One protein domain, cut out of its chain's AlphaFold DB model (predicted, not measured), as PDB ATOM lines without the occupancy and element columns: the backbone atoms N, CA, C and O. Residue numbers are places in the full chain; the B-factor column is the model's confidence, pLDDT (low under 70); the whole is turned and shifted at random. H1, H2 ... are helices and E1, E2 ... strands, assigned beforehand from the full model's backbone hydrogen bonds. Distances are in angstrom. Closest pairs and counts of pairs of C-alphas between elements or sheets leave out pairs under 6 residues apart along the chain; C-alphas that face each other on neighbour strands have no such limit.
ATOM      1  N   LYS A   7     116.105 223.806 268.776       87.12
ATOM      2  CA  LYS A   7     115.622 223.401 270.095       87.12
ATOM      3  C   LYS A   7     114.704 224.489 270.627       87.12
ATOM      4  O   LYS A   7     115.114 225.638 270.752       87.12
ATOM      5  N   ILE A   8     113.468 224.122 270.940       87.69
ATOM      6  CA  ILE A   8     112.540 225.018 271.631       87.69
ATOM      7  C   ILE A   8     112.860 224.921 273.121       87.69
ATOM      8  O   ILE A   8     112.907 223.825 273.678       87.69
ATOM      9  N   VAL A   9     113.138 226.061 273.739       87.12
ATOM     10  CA  VAL A   9     113.347 226.195 275.179       87.12
ATOM     11  C   VAL A   9     112.037 226.661 275.785       87.12
ATOM     12  O   VAL A   9     111.487 227.682 275.367       87.12
ATOM     13  N   THR A  10     111.544 225.895 276.750       90.69
ATOM     14  CA  THR A  10     110.321 226.191 277.489       90.69
ATOM     15  C   THR A  10     110.637 226.648 278.909       90.69
ATOM     16  O   THR A  10     111.681 226.280 279.454       90.69
ATOM     17  N   ASP A  11     109.749 227.447 279.495       90.00
ATOM     18  CA  ASP A  11     109.783 227.782 280.919       90.00
ATOM     19  C   ASP A  11     109.312 226.609 281.799       90.00
ATOM     20  O   ASP A  11     109.007 225.510 281.324       90.00
ATOM     21  N   GLU A  12     109.252 226.858 283.106       90.81
ATOM     22  CA  GLU A  12     108.781 225.908 284.119       90.81
ATOM     23  C   GLU A  12     107.312 225.496 283.921       90.81
ATOM     24  O   GLU A  12     106.915 224.406 284.329       90.81
ATOM     25  N   ALA A  13     106.513 226.335 283.254       93.81
ATOM     26  CA  ALA A  13     105.114 226.086 282.924       93.81
ATOM     27  C   ALA A  13     104.931 225.474 281.519       93.81
ATOM     28  O   ALA A  13     103.808 225.409 281.020       93.81
ATOM     29  N   MET A  14     106.013 224.990 280.895       86.31
ATOM     30  CA  MET A  14     106.033 224.402 279.548       86.31
ATOM     31  C   MET A  14     105.651 225.374 278.416       86.31
ATOM     32  O   MET A  14     105.410 224.938 277.285       86.31
ATOM     33  N   ASN A  15     105.660 226.686 278.658       87.88
ATOM     34  CA  ASN A  15     105.445 227.682 277.612       87.88
ATOM     35  C   ASN A  15     106.751 227.932 276.844       87.88
ATOM     36  O   ASN A  15     107.812 228.041 277.458       87.88
ATOM     37  N   PRO A  16     106.721 228.045 275.507       89.75
ATOM     38  CA  PRO A  16     107.917 228.311 274.714       89.75
ATOM     39  C   PRO A  16     108.418 229.743 274.941       89.75
ATOM     40  O   PRO A  16     107.693 230.703 274.699       89.75
ATOM     41  N   VAL A  17     109.680 229.885 275.351       90.19
ATOM     42  CA  VAL A  17     110.312 231.188 275.629       90.19
ATOM     43  C   VAL A  17     111.363 231.546 274.588       90.19
ATOM     44  O   VAL A  17     111.500 232.708 274.217       90.19
ATOM     45  N   ALA A  18     112.111 230.562 274.089       88.44
ATOM     46  CA  ALA A  18     113.158 230.815 273.107       88.44
ATOM     47  C   ALA A  18     113.315 229.656 272.124       88.44
ATOM     48  O   ALA A  18     112.957 228.511 272.402       88.44
ATOM     49  N   VAL A  19     113.901 229.956 270.968       87.94
ATOM     50  CA  VAL A  19     114.324 228.954 269.991       87.94
ATOM     51  C   VAL A  19     115.832 229.067 269.843       87.94
ATOM     52  O   VAL A  19     116.344 230.101 269.429       87.94
ATOM     53  N   LEU A  20     116.540 228.000 270.196       89.62
ATOM     54  CA  LEU A  20     117.979 227.883 270.007       89.62
ATOM     55  C   LEU A  20     118.250 227.204 268.668       89.62
ATOM     56  O   LEU A  20     117.681 226.151 268.369       89.62
ATOM     57  N   ILE A  21     119.130 227.810 267.885       89.06
ATOM     58  CA  ILE A  21     119.608 227.298 266.605       89.06
ATOM     59  C   ILE A  21     121.130 227.307 266.681       89.06
ATOM     60  O   ILE A  21     121.713 228.263 267.198       89.06
ATOM     61  N   ASP A  22     121.770 226.243 266.199       89.94
ATOM     62  CA  ASP A  22     123.227 226.196 266.118       89.94
ATOM     63  C   ASP A  22     123.750 227.373 265.287       89.94
ATOM     64  O   ASP A  22     123.193 227.721 264.246       89.94
ATOM     65  N   TYR A  23     124.851 227.985 265.723       86.81
ATOM     66  CA  TYR A  23     125.368 229.197 265.085       86.81
ATOM     67  C   TYR A  23     125.689 228.999 263.591       86.81
ATOM     68  O   TYR A  23     125.426 229.875 262.771       86.81
ATOM     69  N   GLN A  24     126.197 227.823 263.210       87.56
ATOM     70  CA  GLN A  24     126.458 227.489 261.808       87.56
ATOM     71  C   GLN A  24     125.168 227.434 260.975       87.56
ATOM     72  O   GLN A  24     125.153 227.893 259.831       87.56
ATOM     73  N   ASP A  25     124.095 226.887 261.545       87.69
ATOM     74  CA  ASP A  25     122.782 226.841 260.902       87.69
ATOM     75  C   ASP A  25     122.200 228.260 260.797       87.69
ATOM     76  O   ASP A  25     121.695 228.632 259.737       87.69
ATOM     77  N   TRP A  26     122.359 229.086 261.838       88.12
ATOM     78  CA  TRP A  26     121.972 230.502 261.830       88.12
ATOM     79  C   TRP A  26     122.648 231.286 260.698       88.12
ATOM     80  O   TRP A  26     121.961 231.912 259.893       88.12
ATOM     81  N   GLN A  27     123.973 231.179 260.557       89.44
ATOM     82  CA  GLN A  27     124.713 231.863 259.488       89.44
ATOM     83  C   GLN A  27     124.267 231.437 258.081       89.44
ATOM     84  O   GLN A  27     124.333 232.218 257.131       89.44
ATOM     85  N   GLN A  28     123.840 230.184 257.906       88.56
ATOM     86  CA  GLN A  28     123.295 229.731 256.625       88.56
ATOM     87  C   GLN A  28     121.906 230.307 256.363       88.56
ATOM     88  O   GLN A  28     121.615 230.664 255.221       88.56
ATOM     89  N   ILE A  29     121.065 230.391 257.395       86.56
ATOM     90  CA  ILE A  29     119.744 231.016 257.310       86.56
ATOM     91  C   ILE A  29     119.894 232.494 256.938       86.56
ATOM     92  O   ILE A  29     119.221 232.925 256.007       86.56
ATOM     93  N   GLU A  30     120.813 233.235 257.564       88.88
ATOM     94  CA  GLU A  30     121.080 234.641 257.221       88.88
ATOM     95  C   GLU A  30     121.444 234.818 255.743       88.88
ATOM     96  O   GLU A  30     120.805 235.601 255.049       88.88
ATOM     97  N   LYS A  31     122.381 234.020 255.215       88.38
ATOM     98  CA  LYS A  31     122.761 234.086 253.789       88.38
ATOM     99  C   LYS A  31     121.594 233.800 252.845       88.38
ATOM    100  O   LYS A  31     121.489 234.389 251.767       88.38
ATOM    101  N   ILE A  32     120.731 232.856 253.223       86.75
ATOM    102  CA  ILE A  32     119.528 232.544 252.450       86.75
ATOM    103  C   ILE A  32     118.588 233.753 252.489       86.75
ATOM    104  O   ILE A  32     118.148 234.199 251.433       86.75
ATOM    105  N   LEU A  33     118.323 234.306 253.674       84.12
ATOM    106  CA  LEU A  33     117.432 235.451 253.859       84.12
ATOM    107  C   LEU A  33     117.918 236.695 253.113       84.12
ATOM    108  O   LEU A  33     117.104 237.316 252.442       84.12
ATOM    109  N   GLU A  34     119.214 237.007 253.131       83.69
ATOM    110  CA  GLU A  34     119.791 238.102 252.335       83.69
ATOM    111  C   GLU A  34     119.490 237.938 250.838       83.69
ATOM    112  O   GLU A  34     119.118 238.892 250.156       83.69
ATOM    113  N   THR A  35     119.591 236.707 250.324       78.69
ATOM    114  CA  THR A  35     119.280 236.409 248.918       78.69
ATOM    115  C   THR A  35     117.798 236.645 248.614       78.69
ATOM    116  O   THR A  35     117.470 237.197 247.563       78.69
ATOM    117  N   TYR A  36     116.902 236.268 249.530       75.00
ATOM    118  CA  TYR A  36     115.465 236.519 249.393       75.00
ATOM    119  C   TYR A  36     115.118 238.004 249.521       75.00
ATOM    120  O   TYR A  36     114.290 238.491 248.764       75.00
ATOM    121  N   GLN A  37     115.779 238.748 250.406       67.12
ATOM    122  CA  GLN A  37     115.531 240.179 250.604       67.12
ATOM    123  C   GLN A  37     115.905 241.009 249.370       67.12
ATOM    124  O   GLN A  37     115.241 241.994 249.059       67.12
ATOM    125  N   LEU A  38     116.921 240.570 248.622       62.09
ATOM    126  CA  LEU A  38     117.275 241.138 247.320       62.09
ATOM    127  C   LEU A  38     116.275 240.771 246.209       62.09
ATOM    128  O   LEU A  38     116.189 241.485 245.213       62.09
ATOM    129  N   GLN A  39     115.528 239.671 246.356       62.47
ATOM    130  CA  GLN A  39     114.473 239.258 245.419       62.47
ATOM    131  C   GLN A  39     113.103 239.871 245.759       62.47
ATOM    132  O   GLN A  39     112.314 240.138 244.855       62.47
ATOM    133  N   GLU A  40     112.831 240.124 247.040       58.22
ATOM    134  CA  GLU A  40     111.593 240.704 247.577       58.22
ATOM    135  C   GLU A  40     111.639 242.233 247.703       58.22
ATOM    136  O   GLU A  40     110.877 242.824 248.467       58.22
ATOM    137  N   SER A  41     112.424 242.924 246.875       56.50
ATOM    138  CA  SER A  41     112.180 244.345 246.595       56.50
ATOM    139  C   SER A  41     110.905 244.532 245.748       56.50
ATOM    140  O   SER A  41     110.896 245.259 244.756       56.50
ATOM    141  N   GLN A  42     109.825 243.827 246.087       59.34
ATOM    142  CA  GLN A  42     108.483 244.313 245.824       59.34
ATOM    143  C   GLN A  42     108.235 245.416 246.845       59.34
ATOM    144  O   GLN A  42     108.460 245.212 248.035       59.34
ATOM    145  N   ASP A  43     107.786 246.579 246.377       60.97
ATOM    146  CA  ASP A  43     107.292 247.668 247.219       60.97
ATOM    147  C   ASP A  43     106.162 247.149 248.128       60.97
ATOM    148  O   ASP A  43     104.973 247.261 247.816       60.97
ATOM    149  N   PHE A  44     106.510 246.560 249.274       60.94
ATOM    150  CA  PHE A  44     105.574 246.214 250.335       60.94
ATOM    151  C   PHE A  44     105.191 247.504 251.055       60.94
ATOM    152  O   PHE A  44     105.625 247.815 252.164       60.94
ATOM    153  N   ASN A  45     104.376 248.307 250.378       68.19
ATOM    154  CA  ASN A  45     103.879 249.548 250.926       68.19
ATOM    155  C   ASN A  45     102.758 249.238 251.929       68.19
ATOM    156  O   ASN A  45     101.593 249.072 251.556       68.19
ATOM    157  N   ILE A  46     103.124 249.186 253.213       71.00
ATOM    158  CA  ILE A  46     102.206 249.010 254.354       71.00
ATOM    159  C   ILE A  46     101.092 250.072 254.338       71.00
ATOM    160  O   ILE A  46      99.980 249.801 254.795       71.00
ATOM    161  N   ASN A  47     101.331 251.247 253.737       72.50
ATOM    162  CA  ASN A  47     100.316 252.298 253.631       72.50
ATOM    163  C   ASN A  47      99.099 251.873 252.797       72.50
ATOM    164  O   ASN A  47      98.025 252.426 253.006       72.50
ATOM    165  N   THR A  48      99.217 250.860 251.930       67.75
ATOM    166  CA  THR A  48      98.075 250.272 251.195       67.75
ATOM    167  C   THR A  48      97.004 249.709 252.138       67.75
ATOM    168  O   THR A  48      95.828 249.644 251.788       67.75
ATOM    169  N   TYR A  49      97.403 249.316 253.348       67.44
ATOM    170  CA  TYR A  49      96.517 248.769 254.375       67.44
ATOM    171  C   TYR A  49      96.207 249.782 255.488       67.44
ATOM    172  O   TYR A  49      95.403 249.495 256.377       67.44
ATOM    173  N   SER A  50      96.805 250.978 255.440       70.44
ATOM    174  CA  SER A  50      96.527 252.051 256.396       70.44
ATOM    175  C   SER A  50      95.106 252.582 256.193       70.44
ATOM    176  O   SER A  50      94.699 252.895 255.077       70.44
ATOM    177  N   GLY A  51      94.316 252.633 257.266       67.25
ATOM    178  CA  GLY A  51      92.912 253.059 257.219       67.25
ATOM    179  C   GLY A  51      91.932 252.031 256.633       67.25
ATOM    180  O   GLY A  51      90.727 252.266 256.659       67.25
ATOM    181  N   VAL A  52      92.406 250.870 256.162       66.69
ATOM    182  CA  VAL A  52      91.566 249.803 255.591       66.69
ATOM    183  C   VAL A  52      91.369 248.689 256.620       66.69
ATOM    184  O   VAL A  52      91.712 247.529 256.395       66.69
ATOM    185  N   ILE A  53      90.797 249.015 257.779       69.44
ATOM    186  CA  ILE A  53      90.314 247.970 258.689       69.44
ATOM    187  C   ILE A  53      88.950 247.507 258.167       69.44
ATOM    188  O   ILE A  53      87.905 248.046 258.524       69.44
ATOM    189  N   LYS A  54      88.954 246.506 257.282       71.94
ATOM    190  CA  LYS A  54      87.728 245.815 256.857       71.94
ATOM    191  C   LYS A  54      87.318 244.821 257.937       71.94
ATOM    192  O   LYS A  54      87.697 243.649 257.892       71.94
ATOM    193  N   LEU A  55      86.570 245.298 258.925       74.56
ATOM    194  CA  LEU A  55      85.965 244.431 259.929       74.56
ATOM    195  C   LEU A  55      84.891 243.564 259.260       74.56
ATOM    196  O   LEU A  55      84.023 244.068 258.553       74.56
ATOM    197  N   LYS A  56      84.978 242.244 259.455       78.44
ATOM    198  CA  LYS A  56      83.963 241.287 258.977       78.44
ATOM    199  C   LYS A  56      82.711 241.270 259.854       78.44
ATOM    200  O   LYS A  56      81.675 240.791 259.415       78.44
ATOM    201  N   LEU A  57      82.848 241.733 261.092       77.56
ATOM    202  CA  LEU A  57      81.819 241.753 262.119       77.56
ATOM    203  C   LEU A  57      81.695 243.175 262.640       77.56
ATOM    204  O   LEU A  57      82.697 243.896 262.699       77.56
ATOM    205  N   ASP A  58      80.482 243.557 263.023       84.44
ATOM    206  CA  ASP A  58      80.274 244.821 263.703       84.44
ATOM    207  C   ASP A  58      81.071 244.822 265.028       84.44
ATOM    208  O   ASP A  58      80.961 243.884 265.827       84.44
ATOM    209  N   PRO A  59      81.934 245.827 265.260       81.19
ATOM    210  CA  PRO A  59      82.794 245.839 266.437       81.19
ATOM    211  C   PRO A  59      82.014 245.939 267.753       81.19
ATOM    212  O   PRO A  59      82.503 245.436 268.766       81.19
ATOM    213  N   LEU A  60      80.821 246.545 267.760       85.06
ATOM    214  CA  LEU A  60      79.995 246.643 268.962       85.06
ATOM    215  C   LEU A  60      79.346 245.291 269.281       85.06
ATOM    216  O   LEU A  60      79.382 244.866 270.437       85.06
ATOM    217  N   GLU A  61      78.835 244.580 268.273       85.25
ATOM    218  CA  GLU A  61      78.326 243.210 268.447       85.25
ATOM    219  C   GLU A  61      79.420 242.258 268.947       85.25
ATOM    220  O   GLU A  61      79.203 241.489 269.886       85.25
ATOM    221  N   TYR A  62      80.626 242.342 268.378       85.44
ATOM    222  CA  TYR A  62      81.755 241.525 268.824       85.44
ATOM    223  C   TYR A  62      82.111 241.795 270.294       85.44
ATOM    224  O   TYR A  62      82.267 240.860 271.080       85.44
ATOM    225  N   GLN A  63      82.184 243.067 270.695       85.25
ATOM    226  CA  GLN A  63      82.453 243.445 272.086       85.25
ATOM    227  C   GLN A  63      81.377 242.941 273.052       85.25
ATOM    228  O   GLN A  63      81.704 242.504 274.158       85.25
ATOM    229  N   GLN A  64      80.106 242.997 272.651       86.62
ATOM    230  CA  GLN A  64      79.001 242.490 273.462       86.62
ATOM    231  C   GLN A  64      79.084 240.972 273.635       86.62
ATOM    232  O   GLN A  64      78.950 240.493 274.759       86.62
ATOM    233  N   ASN A  65      79.373 240.226 272.566       86.81
ATOM    234  CA  ASN A  65      79.518 238.771 272.627       86.81
ATOM    235  C   ASN A  65      80.645 238.350 273.575       86.81
ATOM    236  O   ASN A  65      80.400 237.574 274.496       86.81
ATOM    237  N   ILE A  66      81.837 238.940 273.432       86.69
ATOM    238  CA  ILE A  66      82.971 238.649 274.322       86.69
ATOM    239  C   ILE A  66      82.637 239.003 275.774       86.69
ATOM    240  O   ILE A  66      82.919 238.230 276.683       86.69
ATOM    241  N   ARG A  67      81.998 240.152 276.023       84.31
ATOM    242  CA  ARG A  67      81.598 240.528 277.386       84.31
ATOM    243  C   ARG A  67      80.622 239.516 277.985       84.31
ATOM    244  O   ARG A  67      80.777 239.156 279.147       84.31
ATOM    245  N   ASN A  68      79.649 239.063 277.201       84.38
ATOM    246  CA  ASN A  68      78.662 238.092 277.652       84.38
ATOM    247  C   ASN A  68      79.314 236.737 277.958       84.38
ATOM    248  O   ASN A  68      79.011 236.149 278.993       84.38
ATOM    249  N   GLU A  69      80.248 236.275 277.121       83.88
ATOM    250  CA  GLU A  69      81.017 235.042 277.353       83.88
ATOM    251  C   GLU A  69      81.735 235.046 278.713       83.88
ATOM    252  O   GLU A  69      81.791 234.019 279.383       83.88
ATOM    253  N   TRP A  70      82.225 236.206 279.155       77.00
ATOM    254  CA  TRP A  70      82.971 236.348 280.408       77.00
ATOM    255  C   TRP A  70      82.074 236.521 281.638       77.00
ATOM    256  O   TRP A  70      82.539 236.332 282.754       77.00
ATOM    257  N   THR A  71      80.799 236.881 281.458       67.75
ATOM    258  CA  THR A  71      79.814 236.976 282.554       67.75
ATOM    259  C   THR A  71      79.108 235.657 282.871       67.75
ATOM    260  O   THR A  71      78.395 235.580 283.867       67.75
ATOM    261  N   TRP A  72      79.286 234.626 282.037       58.00
ATOM    262  CA  TRP A  72      78.793 233.263 282.290       58.00
ATOM    263  C   TRP A  72      79.847 232.356 282.965       58.00
ATOM    264  O   TRP A  72      79.701 231.130 282.972       58.00
ATOM    265  N   HIS A  73      80.892 232.950 283.546       51.62
ATOM    266  CA  HIS A  73      81.824 232.333 284.498       51.62
ATOM    267  C   HIS A  73      81.830 233.134 285.800       51.62
ATOM    268  O   HIS A  73      82.006 232.498 286.862       51.62
TER     269      HIS A  73
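This is residues 7 to 73 of the 73 residues of an uncharacterized protein of Anabaena sp. YBS01 (UniProt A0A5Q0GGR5). The model is a wide, open U lying nearly flat: H1 makes one side, H3 makes the other, and the stretch through the short H2 makes the base between them. A small hairpin of two strands, E1 and E2, is joined to the beginning of H1 and turns inward over the mouth of the U, whose middle is empty. The printed part has 67 residues, with two named strands and three named helices in the order E1, E2, H1, H2, H3; the sheet, in the order E1, E2, is antiparallel, and the class is mixed, helices and strands. The whole is extended, with a radius of gyration of the C-alphas of 21.4 A and spans of 52 by 42 by 12 A.

E2, residues 16 to 21, is the longest strand, 14.3 A from first to last C-alpha. E1, residues 7 to 10, begins at C-alpha 7, at (115.622, 223.401, 270.095), and is 9.5 A long. H1, residues 23 to 39, is the longest helix; it runs 24.6 A from C-alpha 23 at (125.368, 229.197, 265.085) to C-alpha 39 at (114.473, 239.258, 245.419). H2, residues 46 to 49, is 5.7 A long. H3, residues 59 to 71, is 18.6 A long and ends at C-alpha 71, at (79.814, 236.976, 282.554).

E1 and E2 are antiparallel neighbours and form a hairpin, with 158 degrees between their directions. C-alphas 8 and 19 face each other at 4.6 A. N 9 and O 18 are 2.8 A apart and N 20 and O 7 are 2.8 A apart, both within hydrogen-bond range. A tight link of one residue, Asp 22, joins E2 to H1. H1 touches no helix, and it is apart from H2 and from H3. H2 and H3 are apart too, and both are apart from E1 and E2. In H1 and H3 every O i to N i+4 pair is within hydrogen-bond range; H2 is too short for such a pair, and its one O i to N i+3 pair is within range.

The two C-alphas farthest apart are those of Leu 38 and Trp 72, 52.6 A. Residues 23 to 73 stand free, of which 23 to 39 belong to H1, 46 to 49 to H2 and 59 to 71 to H3. The printed part has no cut and ends at His 73, the chain's last residue. No link is long: those from H1 to H2 and from H2 to H3 are short, with 6 and 9 residues. The mean pLDDT of the printed part is 79.3; it is under 70 at residues 37 to 45, 48 to 49, 51 to 53 and 71 to 73.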